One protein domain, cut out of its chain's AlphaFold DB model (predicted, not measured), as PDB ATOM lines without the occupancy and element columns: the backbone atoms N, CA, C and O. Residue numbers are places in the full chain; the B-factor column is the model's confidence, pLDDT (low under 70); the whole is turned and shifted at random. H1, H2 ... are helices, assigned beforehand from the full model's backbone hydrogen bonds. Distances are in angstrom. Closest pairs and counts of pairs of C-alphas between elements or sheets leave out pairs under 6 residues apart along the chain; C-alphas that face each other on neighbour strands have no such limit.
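This is residues 75 to 137 of the 145 residues of the protein "Hypothetical protein" of Pyramimonas obovata (UniProt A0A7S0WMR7). One long helix, H2, makes the long axis of the model; the short helix H1 folds back beside its first part as a helical hairpin, and H3 meets it near its last residues as an L. The far part of H3, residues 131 to 136, sticks out from the corner together with residue 137. The printed part has 63 residues, with three named helices in the order H1, H2, H3 and no named strand, and its class is all helix. The whole is loose, with a radius of gyration of the C-alphas of 15.1 A, and elongated, spanning 43 by 27 by 19 A.

H2, the longest helix, is residues 88 to 110, 33.7 A from first to last C-alpha; it begins at C-alpha 88 at (-22.147, -37.169, 34.371) and ends at C-alpha 110 at (-17.051, -9.569, 15.690). Before it comes H1, residues 75 to 82, 8 residues, with C-alpha 75 at (-15.381, -20.681, 37.036). After it comes H3, residues 120 to 136, 24.7 A long, ending at C-alpha 136 at (-3.685, -15.732, 6.079).

H2 touches both other helices, each with a part of its length alone. With residues 91 to 98 it touches H1, and the closest C-alphas of the two are those of Ile 80 and Lys 91, 6.0 A apart. H1 and H2 run opposite ways at a shallow tilt of 17 degrees and form a helical hairpin. With residues 104 to 107 H2 only just touches residues 123 to 126 of H3, with 3 pairs of C-alphas within 8 A. The closest C-alphas there are those of Ile 107 and Trp 126, 7.0 A apart. H2 and H3 stand about perpendicular, at 77 degrees. H1 and H3 are apart. In H1, H2 and H3 every pair of backbone O i and N i+4 is within hydrogen-bond range.

The two C-alphas farthest apart are those of Gly 85, between H1 and H2, and Thr 136, the last residue of H3, at 46.2 A. The C-alphas of Glu 75 and Ser 137, the first and last printed residues, are 30.6 A apart. The link from H1 to H2 is tight, with 5 residues, and the link from H2 to H3 is short, with 9 residues. Residues 131 to 137, of which 131 to 136 belong to H3, stand free. The printed part has no cut. The mean pLDDT of the printed part is 90.4, and no printed residue is under 70.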
ATOM      1  N   GLU A  75     -14.213 -21.003  36.216       85.12
ATOM      2  CA  GLU A  75     -15.381 -20.681  37.036       85.12
ATOM      3  C   GLU A  75     -16.649 -21.359  36.502       85.12
ATOM      4  O   GLU A  75     -17.357 -22.026  37.258       85.12
ATOM      5  N   GLU A  76     -16.904 -21.271  35.192       85.31
ATOM      6  CA  GLU A  76     -18.049 -21.931  34.554       85.31
ATOM      7  C   GLU A  76     -17.953 -23.458  34.644       85.31
ATOM      8  O   GLU A  76     -18.933 -24.125  34.980       85.31
ATOM      9  N   ALA A  77     -16.767 -24.024  34.398       86.25
ATOM     10  CA  ALA A  77     -16.534 -25.460  34.525       86.25
ATOM     11  C   ALA A  77     -16.780 -25.949  35.961       86.25
ATOM     12  O   ALA A  77     -17.449 -26.965  36.161       86.25
ATOM     13  N   GLY A  78     -16.301 -25.196  36.956       87.12
ATOM     14  CA  GLY A  78     -16.530 -25.480  38.369       87.12
ATOM     15  C   GLY A  78     -18.014 -25.449  38.727       87.12
ATOM     16  O   GLY A  78     -18.512 -26.384  39.350       87.12
ATOM     17  N   LEU A  79     -18.751 -24.426  38.283       89.19
ATOM     18  CA  LEU A  79     -20.198 -24.336  38.513       89.19
ATOM     19  C   LEU A  79     -20.948 -25.550  37.951       89.19
ATOM     20  O   LEU A  79     -21.825 -26.091  38.626       89.19
ATOM     21  N   ILE A  80     -20.579 -26.013  36.755       91.06
ATOM     22  CA  ILE A  80     -21.181 -27.200  36.137       91.06
ATOM     23  C   ILE A  80     -20.832 -28.475  36.922       91.06
ATOM     24  O   ILE A  80     -21.688 -29.335  37.131       91.06
ATOM     25  N   ASP A  81     -19.593 -28.603  37.399       89.00
ATOM     26  CA  ASP A  81     -19.135 -29.801  38.106       89.00
ATOM     27  C   ASP A  81     -19.713 -29.936  39.515       89.00
ATOM     28  O   ASP A  81     -20.020 -31.054  39.951       89.00
ATOM     29  N   PHE A  82     -19.909 -28.812  40.206       89.31
ATOM     30  CA  PHE A  82     -20.490 -28.760  41.547       89.31
ATOM     31  C   PHE A  82     -22.020 -28.679  41.557       89.31
ATOM     32  O   PHE A  82     -22.615 -28.825  42.629       89.31
ATOM     33  N   ALA A  83     -22.671 -28.494  40.404       88.94
ATOM     34  CA  ALA A  83     -24.126 -28.514  40.298       88.94
ATOM     35  C   ALA A  83     -24.684 -29.835  40.858       88.94
ATOM     36  O   ALA A  83     -24.434 -30.930  40.340       88.94
ATOM     37  N   GLN A  84     -25.417 -29.735  41.967       82.50
ATOM     38  CA  GLN A  84     -26.020 -30.890  42.619       82.50
ATOM     39  C   GLN A  84     -27.217 -31.378  41.802       82.50
ATOM     40  O   GLN A  84     -28.063 -30.585  41.400       82.50
ATOM     41  N   GLY A  85     -27.305 -32.694  41.600       86.75
ATOM     42  CA  GLY A  85     -28.445 -33.322  40.930       86.75
ATOM     43  C   GLY A  85     -28.299 -33.514  39.421       86.75
ATOM     44  O   GLY A  85     -29.222 -34.062  38.833       86.75
ATOM     45  N   LEU A  86     -27.167 -33.127  38.822       87.94
ATOM     46  CA  LEU A  86     -26.836 -33.488  37.442       87.94
ATOM     47  C   LEU A  86     -25.975 -34.757  37.396       87.94
ATOM     48  O   LEU A  86     -24.972 -34.864  38.113       87.94
ATOM     49  N   ASP A  87     -26.345 -35.695  36.533       92.31
ATOM     50  CA  ASP A  87     -25.544 -36.868  36.191       92.31
ATOM     51  C   ASP A  87     -24.327 -36.490  35.321       92.31
ATOM     52  O   ASP A  87     -24.249 -35.401  34.749       92.31
ATOM     53  N   MET A  88     -23.347 -37.392  35.191       91.44
ATOM     54  CA  MET A  88     -22.147 -37.169  34.371       91.44
ATOM     55  C   MET A  88     -22.482 -36.774  32.926       91.44
ATOM     56  O   MET A  88     -21.832 -35.892  32.361       91.44
ATOM     57  N   HIS A  89     -23.507 -37.394  32.333       92.94
ATOM     58  CA  HIS A  89     -23.944 -37.077  30.973       92.94
ATOM     59  C   HIS A  89     -24.515 -35.661  30.862       92.94
ATOM     60  O   HIS A  89     -24.228 -34.945  29.904       92.94
ATOM     61  N   GLU A  90     -25.274 -35.231  31.865       93.06
ATOM     62  CA  GLU A  90     -25.872 -33.898  31.904       93.06
ATOM     63  C   GLU A  90     -24.808 -32.823  32.132       93.06
ATOM     64  O   GLU A  90     -24.845 -31.776  31.492       93.06
ATOM     65  N   LYS A  91     -23.794 -33.106  32.958       92.88
ATOM     66  CA  LYS A  91     -22.631 -32.221  33.131       92.88
ATOM     67  C   LYS A  91     -21.849 -32.045  31.834       92.88
ATOM     68  O   LYS A  91     -21.449 -30.932  31.504       92.88
ATOM     69  N   PHE A  92     -21.659 -33.115  31.062       93.00
ATOM     70  CA  PHE A  92     -21.025 -33.019  29.746       93.00
ATOM     71  C   PHE A  92     -21.845 -32.155  28.779       93.00
ATOM     72  O   PHE A  92     -21.298 -31.254  28.145       93.00
ATOM     73  N   LEU A  93     -23.160 -32.377  28.715       93.44
ATOM     74  CA  LEU A  93     -24.058 -31.557  27.898       93.44
ATOM     75  C   LEU A  93     -24.044 -30.087  28.331       93.44
ATOM     76  O   LEU A  93     -24.017 -29.197  27.481       93.44
ATOM     77  N   ALA A  94     -24.001 -29.820  29.635       93.38
ATOM     78  CA  ALA A  94     -23.883 -28.470  30.164       93.38
ATOM     79  C   ALA A  94     -22.568 -27.809  29.721       93.38
ATOM     80  O   ALA A  94     -22.596 -26.687  29.218       93.38
ATOM     81  N   ARG A  95     -21.432 -28.519  29.800       92.19
ATOM     82  CA  ARG A  95     -20.137 -28.017  29.307       92.19
ATOM     83  C   ARG A  95     -20.177 -27.700  27.811       92.19
ATOM     84  O   ARG A  95     -19.698 -26.639  27.416       92.19
ATOM     85  N   LEU A  96     -20.782 -28.562  26.989       91.94
ATOM     86  CA  LEU A  96     -20.964 -28.301  25.553       91.94
ATOM     87  C   LEU A  96     -21.823 -27.058  25.296       91.94
ATOM     88  O   LEU A  96     -21.486 -26.231  24.449       91.94
ATOM     89  N   THR A  97     -22.921 -26.921  26.035       94.88
ATOM     90  CA  THR A  97     -23.881 -25.826  25.859       94.88
ATOM     91  C   THR A  97     -23.262 -24.484  26.234       94.88
ATOM     92  O   THR A  97     -23.349 -23.537  25.457       94.88
ATOM     93  N   VAL A  98     -22.589 -24.404  27.387       93.12
ATOM     94  CA  VAL A  98     -21.921 -23.169  27.826       93.12
ATOM     95  C   VAL A  98     -20.783 -22.802  26.876       93.12
ATOM     96  O   VAL A  98     -20.699 -21.655  26.447       93.12
ATOM     97  N   SER A  99     -19.981 -23.782  26.447       91.81
ATOM     98  CA  SER A  99     -18.917 -23.540  25.461       91.81
ATOM     99  C   SER A  99     -19.473 -22.995  24.141       91.81
ATOM    100  O   SER A  99     -18.915 -22.063  23.567       91.81
ATOM    101  N   SER A 100     -20.607 -23.534  23.677       92.06
ATOM    102  CA  SER A 100     -21.276 -23.059  22.461       92.06
ATOM    103  C   SER A 100     -21.800 -21.631  22.630       92.06
ATOM    104  O   SER A 100     -21.648 -20.810  21.730       92.06
ATOM    105  N   LEU A 101     -22.379 -21.308  23.789       92.50
ATOM    106  CA  LEU A 101     -22.879 -19.967  24.086       92.50
ATOM    107  C   LEU A 101     -21.755 -18.923  24.102       92.50
ATOM    108  O   LEU A 101     -21.926 -17.834  23.556       92.50
ATOM    109  N   ASN A 102     -20.612 -19.253  24.698       92.31
ATOM    110  CA  ASN A 102     -19.463 -18.353  24.748       92.31
ATOM    111  C   ASN A 102     -18.874 -18.104  23.356       92.31
ATOM    112  O   ASN A 102     -18.570 -16.960  23.029       92.31
ATOM    113  N   LEU A 103     -18.822 -19.125  22.494       91.06
ATOM    114  CA  LEU A 103     -18.450 -18.924  21.093       91.06
ATOM    115  C   LEU A 103     -19.436 -17.991  20.372       91.06
ATOM    116  O   LEU A 103     -19.008 -17.058  19.701       91.06
ATOM    117  N   LEU A 104     -20.749 -18.177  20.546       92.12
ATOM    118  CA  LEU A 104     -21.755 -17.305  19.920       92.12
ATOM    119  C   LEU A 104     -21.632 -15.838  20.363       92.12
ATOM    120  O   LEU A 104     -21.917 -14.943  19.570       92.12
ATOM    121  N   ARG A 105     -21.186 -15.579  21.599       92.06
ATOM    122  CA  ARG A 105     -20.894 -14.217  22.077       92.06
ATOM    123  C   ARG A 105     -19.724 -13.589  21.324       92.06
ATOM    124  O   ARG A 105     -19.858 -12.460  20.871       92.06
ATOM    125  N   ILE A 106     -18.641 -14.338  21.119       91.88
ATOM    126  CA  ILE A 106     -17.477 -13.872  20.346       91.88
ATOM    127  C   ILE A 106     -17.887 -13.545  18.903       91.88
ATOM    128  O   ILE A 106     -17.566 -12.478  18.386       91.88
ATOM    129  N   ILE A 107     -18.675 -14.423  18.273       92.62
ATOM    130  CA  ILE A 107     -19.193 -14.198  16.915       92.62
ATOM    131  C   ILE A 107     -20.041 -12.917  16.856       92.62
ATOM    132  O   ILE A 107     -19.912 -12.126  15.922       92.62
ATOM    133  N   ALA A 108     -20.908 -12.697  17.849       92.44
ATOM    134  CA  ALA A 108     -21.754 -11.508  17.919       92.44
ATOM    135  C   ALA A 108     -20.933 -10.212  18.066       92.44
ATOM    136  O   ALA A 108     -21.249  -9.212  17.416       92.44
ATOM    137  N   GLU A 109     -19.860 -10.238  18.861       91.00
ATOM    138  CA  GLU A 109     -18.933  -9.112  19.021       91.00
ATOM    139  C   GLU A 109     -18.206  -8.771  17.711       91.00
ATOM    140  O   GLU A 109     -18.134  -7.598  17.334       91.00
ATOM    141  N   GLU A 110     -17.734  -9.777  16.972       90.00
ATOM    142  CA  GLU A 110     -17.051  -9.569  15.690       90.00
ATOM    143  C   GLU A 110     -17.977  -9.047  14.585       90.00
ATOM    144  O   GLU A 110     -17.628  -8.108  13.865       90.00
ATOM    145  N   GLU A 111     -19.177  -9.618  14.465       88.88
ATOM    146  CA  GLU A 111     -20.192  -9.176  13.501       88.88
ATOM    147  C   GLU A 111     -20.916  -7.891  13.959       88.88
ATOM    148  O   GLU A 111     -21.781  -7.379  13.244       88.88
ATOM    149  N   LYS A 112     -20.567  -7.351  15.140       90.31
ATOM    150  CA  LYS A 112     -21.151  -6.141  15.751       90.31
ATOM    151  C   LYS A 112     -22.679  -6.182  15.819       90.31
ATOM    152  O   LYS A 112     -23.351  -5.171  15.617       90.31
ATOM    153  N   CYS A 113     -23.226  -7.361  16.085       89.12
ATOM    154  CA  CYS A 113     -24.658  -7.598  16.222       89.12
ATOM    155  C   CYS A 113     -24.977  -8.003  17.661       89.12
ATOM    156  O   CYS A 113     -24.128  -8.534  18.373       89.12
ATOM    157  N   SER A 114     -26.219  -7.801  18.096       92.19
ATOM    158  CA  SER A 114     -26.666  -8.408  19.351       92.19
ATOM    159  C   SER A 114     -26.777  -9.934  19.200       92.19
ATOM    160  O   SER A 114     -27.031 -10.443  18.105       92.19
ATOM    161  N   ILE A 115     -26.621 -10.683  20.299       90.12
ATOM    162  CA  ILE A 115     -26.765 -12.153  20.284       90.12
ATOM    163  C   ILE A 115     -28.174 -12.598  19.850       90.12
ATOM    164  O   ILE A 115     -28.341 -13.691  19.316       90.12
ATOM    165  N   GLU A 116     -29.178 -11.739  20.036       91.44
ATOM    166  CA  GLU A 116     -30.574 -11.976  19.652       91.44
ATOM    167  C   GLU A 116     -30.800 -11.857  18.134       91.44
ATOM    168  O   GLU A 116     -31.675 -12.514  17.576       91.44
ATOM    169  N   GLU A 117     -29.986 -11.054  17.444       90.12
ATOM    170  CA  GLU A 117     -30.039 -10.845  15.987       90.12
ATOM    171  C   GLU A 117     -29.078 -11.767  15.218       90.12
ATOM    172  O   GLU A 117     -28.908 -11.648  13.991       90.12
ATOM    173  N   LEU A 118     -28.399 -12.658  15.941       91.56
ATOM    174  CA  LEU A 118     -27.495 -13.635  15.374       91.56
ATOM    175  C   LEU A 118     -28.317 -14.746  14.712       91.56
ATOM    176  O   LEU A 118     -29.076 -15.466  15.355       91.56
ATOM    177  N   ASN A 119     -28.171 -14.882  13.396       94.00
ATOM    178  CA  ASN A 119     -28.866 -15.895  12.607       94.00
ATOM    179  C   ASN A 119     -27.870 -16.958  12.127       94.00
ATOM    180  O   ASN A 119     -26.685 -16.670  11.965       94.00
ATOM    181  N   ALA A 120     -28.354 -18.164  11.830       93.69
ATOM    182  CA  ALA A 120     -27.547 -19.278  11.337       93.69
ATOM    183  C   ALA A 120     -26.711 -18.906  10.100       93.69
ATOM    184  O   ALA A 120     -25.572 -19.345   9.987       93.69
ATOM    185  N   GLY A 121     -27.242 -18.051   9.215       94.31
ATOM    186  CA  GLY A 121     -26.494 -17.527   8.066       94.31
ATOM    187  C   GLY A 121     -25.256 -16.731   8.482       94.31
ATOM    188  O   GLY A 121     -24.157 -17.056   8.056       94.31
ATOM    189  N   LYS A 122     -25.409 -15.769   9.405       92.94
ATOM    190  CA  LYS A 122     -24.284 -14.969   9.923       92.94
ATOM    191  C   LYS A 122     -23.239 -15.838  10.617       92.94
ATOM    192  O   LYS A 122     -22.049 -15.612  10.454       92.94
ATOM    193  N   VAL A 123     -23.687 -16.846  11.370       93.75
ATOM    194  CA  VAL A 123     -22.789 -17.808  12.021       93.75
ATOM    195  C   VAL A 123     -21.993 -18.586  10.971       93.75
ATOM    196  O   VAL A 123     -20.772 -18.651  11.066       93.75
ATOM    197  N   ALA A 124     -22.648 -19.134   9.946       93.94
ATOM    198  CA  ALA A 124     -21.973 -19.870   8.875       93.94
ATOM    199  C   ALA A 124     -20.985 -18.993   8.082       93.94
ATOM    200  O   ALA A 124     -19.863 -19.424   7.795       93.94
ATOM    201  N   ASP A 125     -21.373 -17.754   7.778       94.19
ATOM    202  CA  ASP A 125     -20.509 -16.782   7.106       94.19
ATOM    203  C   ASP A 125     -19.285 -16.456   7.967       94.19
ATOM    204  O   ASP A 125     -18.161 -16.439   7.467       94.19
ATOM    205  N   TRP A 126     -19.479 -16.264   9.273       94.38
ATOM    206  CA  TRP A 126     -18.392 -16.033  10.217       94.38
ATOM    207  C   TRP A 126     -17.397 -17.198  10.253       94.38
ATOM    208  O   TRP A 126     -16.196 -16.971  10.148       94.38
ATOM    209  N   PHE A 127     -17.873 -18.448  10.314       93.50
ATOM    210  CA  PHE A 127     -16.993 -19.624  10.265       93.50
ATOM    211  C   PHE A 127     -16.169 -19.670   8.975       93.50
ATOM    212  O   PHE A 127     -14.998 -20.043   9.002       93.50
ATOM    213  N   THR A 128     -16.761 -19.273   7.848       92.88
ATOM    214  CA  THR A 128     -16.048 -19.202   6.565       92.88
ATOM    215  C   THR A 128     -14.935 -18.152   6.618       92.88
ATOM    216  O   THR A 128     -13.793 -18.456   6.275       92.88
ATOM    217  N   LYS A 129     -15.233 -16.951   7.140       90.75
ATOM    218  CA  LYS A 129     -14.241 -15.882   7.351       90.75
ATOM    219  C   LYS A 129     -13.131 -16.308   8.316       90.75
ATOM    220  O   LYS A 129     -11.969 -15.988   8.091       90.75
ATOM    221  N   ASP A 130     -13.462 -17.039   9.379       88.69
ATOM    222  CA  ASP A 130     -12.480 -17.484  10.372       88.69
ATOM    223  C   ASP A 130     -11.496 -18.513   9.793       88.69
ATOM    224  O   ASP A 130     -10.291 -18.433  10.035       88.69
ATOM    225  N   VAL A 131     -11.972 -19.422   8.934       88.31
ATOM    226  CA  VAL A 131     -11.101 -20.337   8.178       88.31
ATOM    227  C   VAL A 131     -10.165 -19.567   7.238       88.31
ATOM    228  O   VAL A 131      -8.984 -19.903   7.139       88.31
ATOM    229  N   GLU A 132     -10.653 -18.522   6.566       86.12
ATOM    230  CA  GLU A 132      -9.827 -17.660   5.706       86.12
ATOM    231  C   GLU A 132      -8.772 -16.875   6.502       86.12
ATOM    232  O   GLU A 132      -7.614 -16.797   6.073       86.12
ATOM    233  N   ARG A 133      -9.130 -16.362   7.688       86.38
ATOM    234  CA  ARG A 133      -8.182 -15.739   8.625       86.38
ATOM    235  C   ARG A 133      -7.098 -16.717   9.032       86.38
ATOM    236  O   ARG A 133      -5.928 -16.384   8.903       86.38
ATOM    237  N   LYS A 134      -7.464 -17.947   9.399       85.75
ATOM    238  CA  LYS A 134      -6.498 -18.995   9.758       85.75
ATOM    239  C   LYS A 134      -5.472 -19.266   8.654       85.75
ATOM    240  O   LYS A 134      -4.316 -19.546   8.955       85.75
ATOM    241  N   ASN A 135      -5.879 -19.171   7.386       82.25
ATOM    242  CA  ASN A 135      -4.978 -19.366   6.247       82.25
ATOM    243  C   ASN A 135      -4.030 -18.181   6.006       82.25
ATOM    244  O   ASN A 135      -2.937 -18.383   5.483       82.25
ATOM    245  N   THR A 136      -4.453 -16.961   6.344       81.81
ATOM    246  CA  THR A 136      -3.685 -15.732   6.079       81.81
ATOM    247  C   THR A 136      -2.800 -15.347   7.268       81.81
ATOM    248  O   THR A 136      -1.622 -15.057   7.084       81.81
ATOM    249  N   SER A 137      -3.367 -15.401   8.474       79.88
ATOM    250  CA  SER A 137      -2.776 -15.004   9.754       79.88
ATOM    251  C   SER A 137      -3.253 -15.977  10.846       79.88
ATOM    252  O   SER A 137      -4.307 -15.766  11.452       79.88
TER     253      SER A 137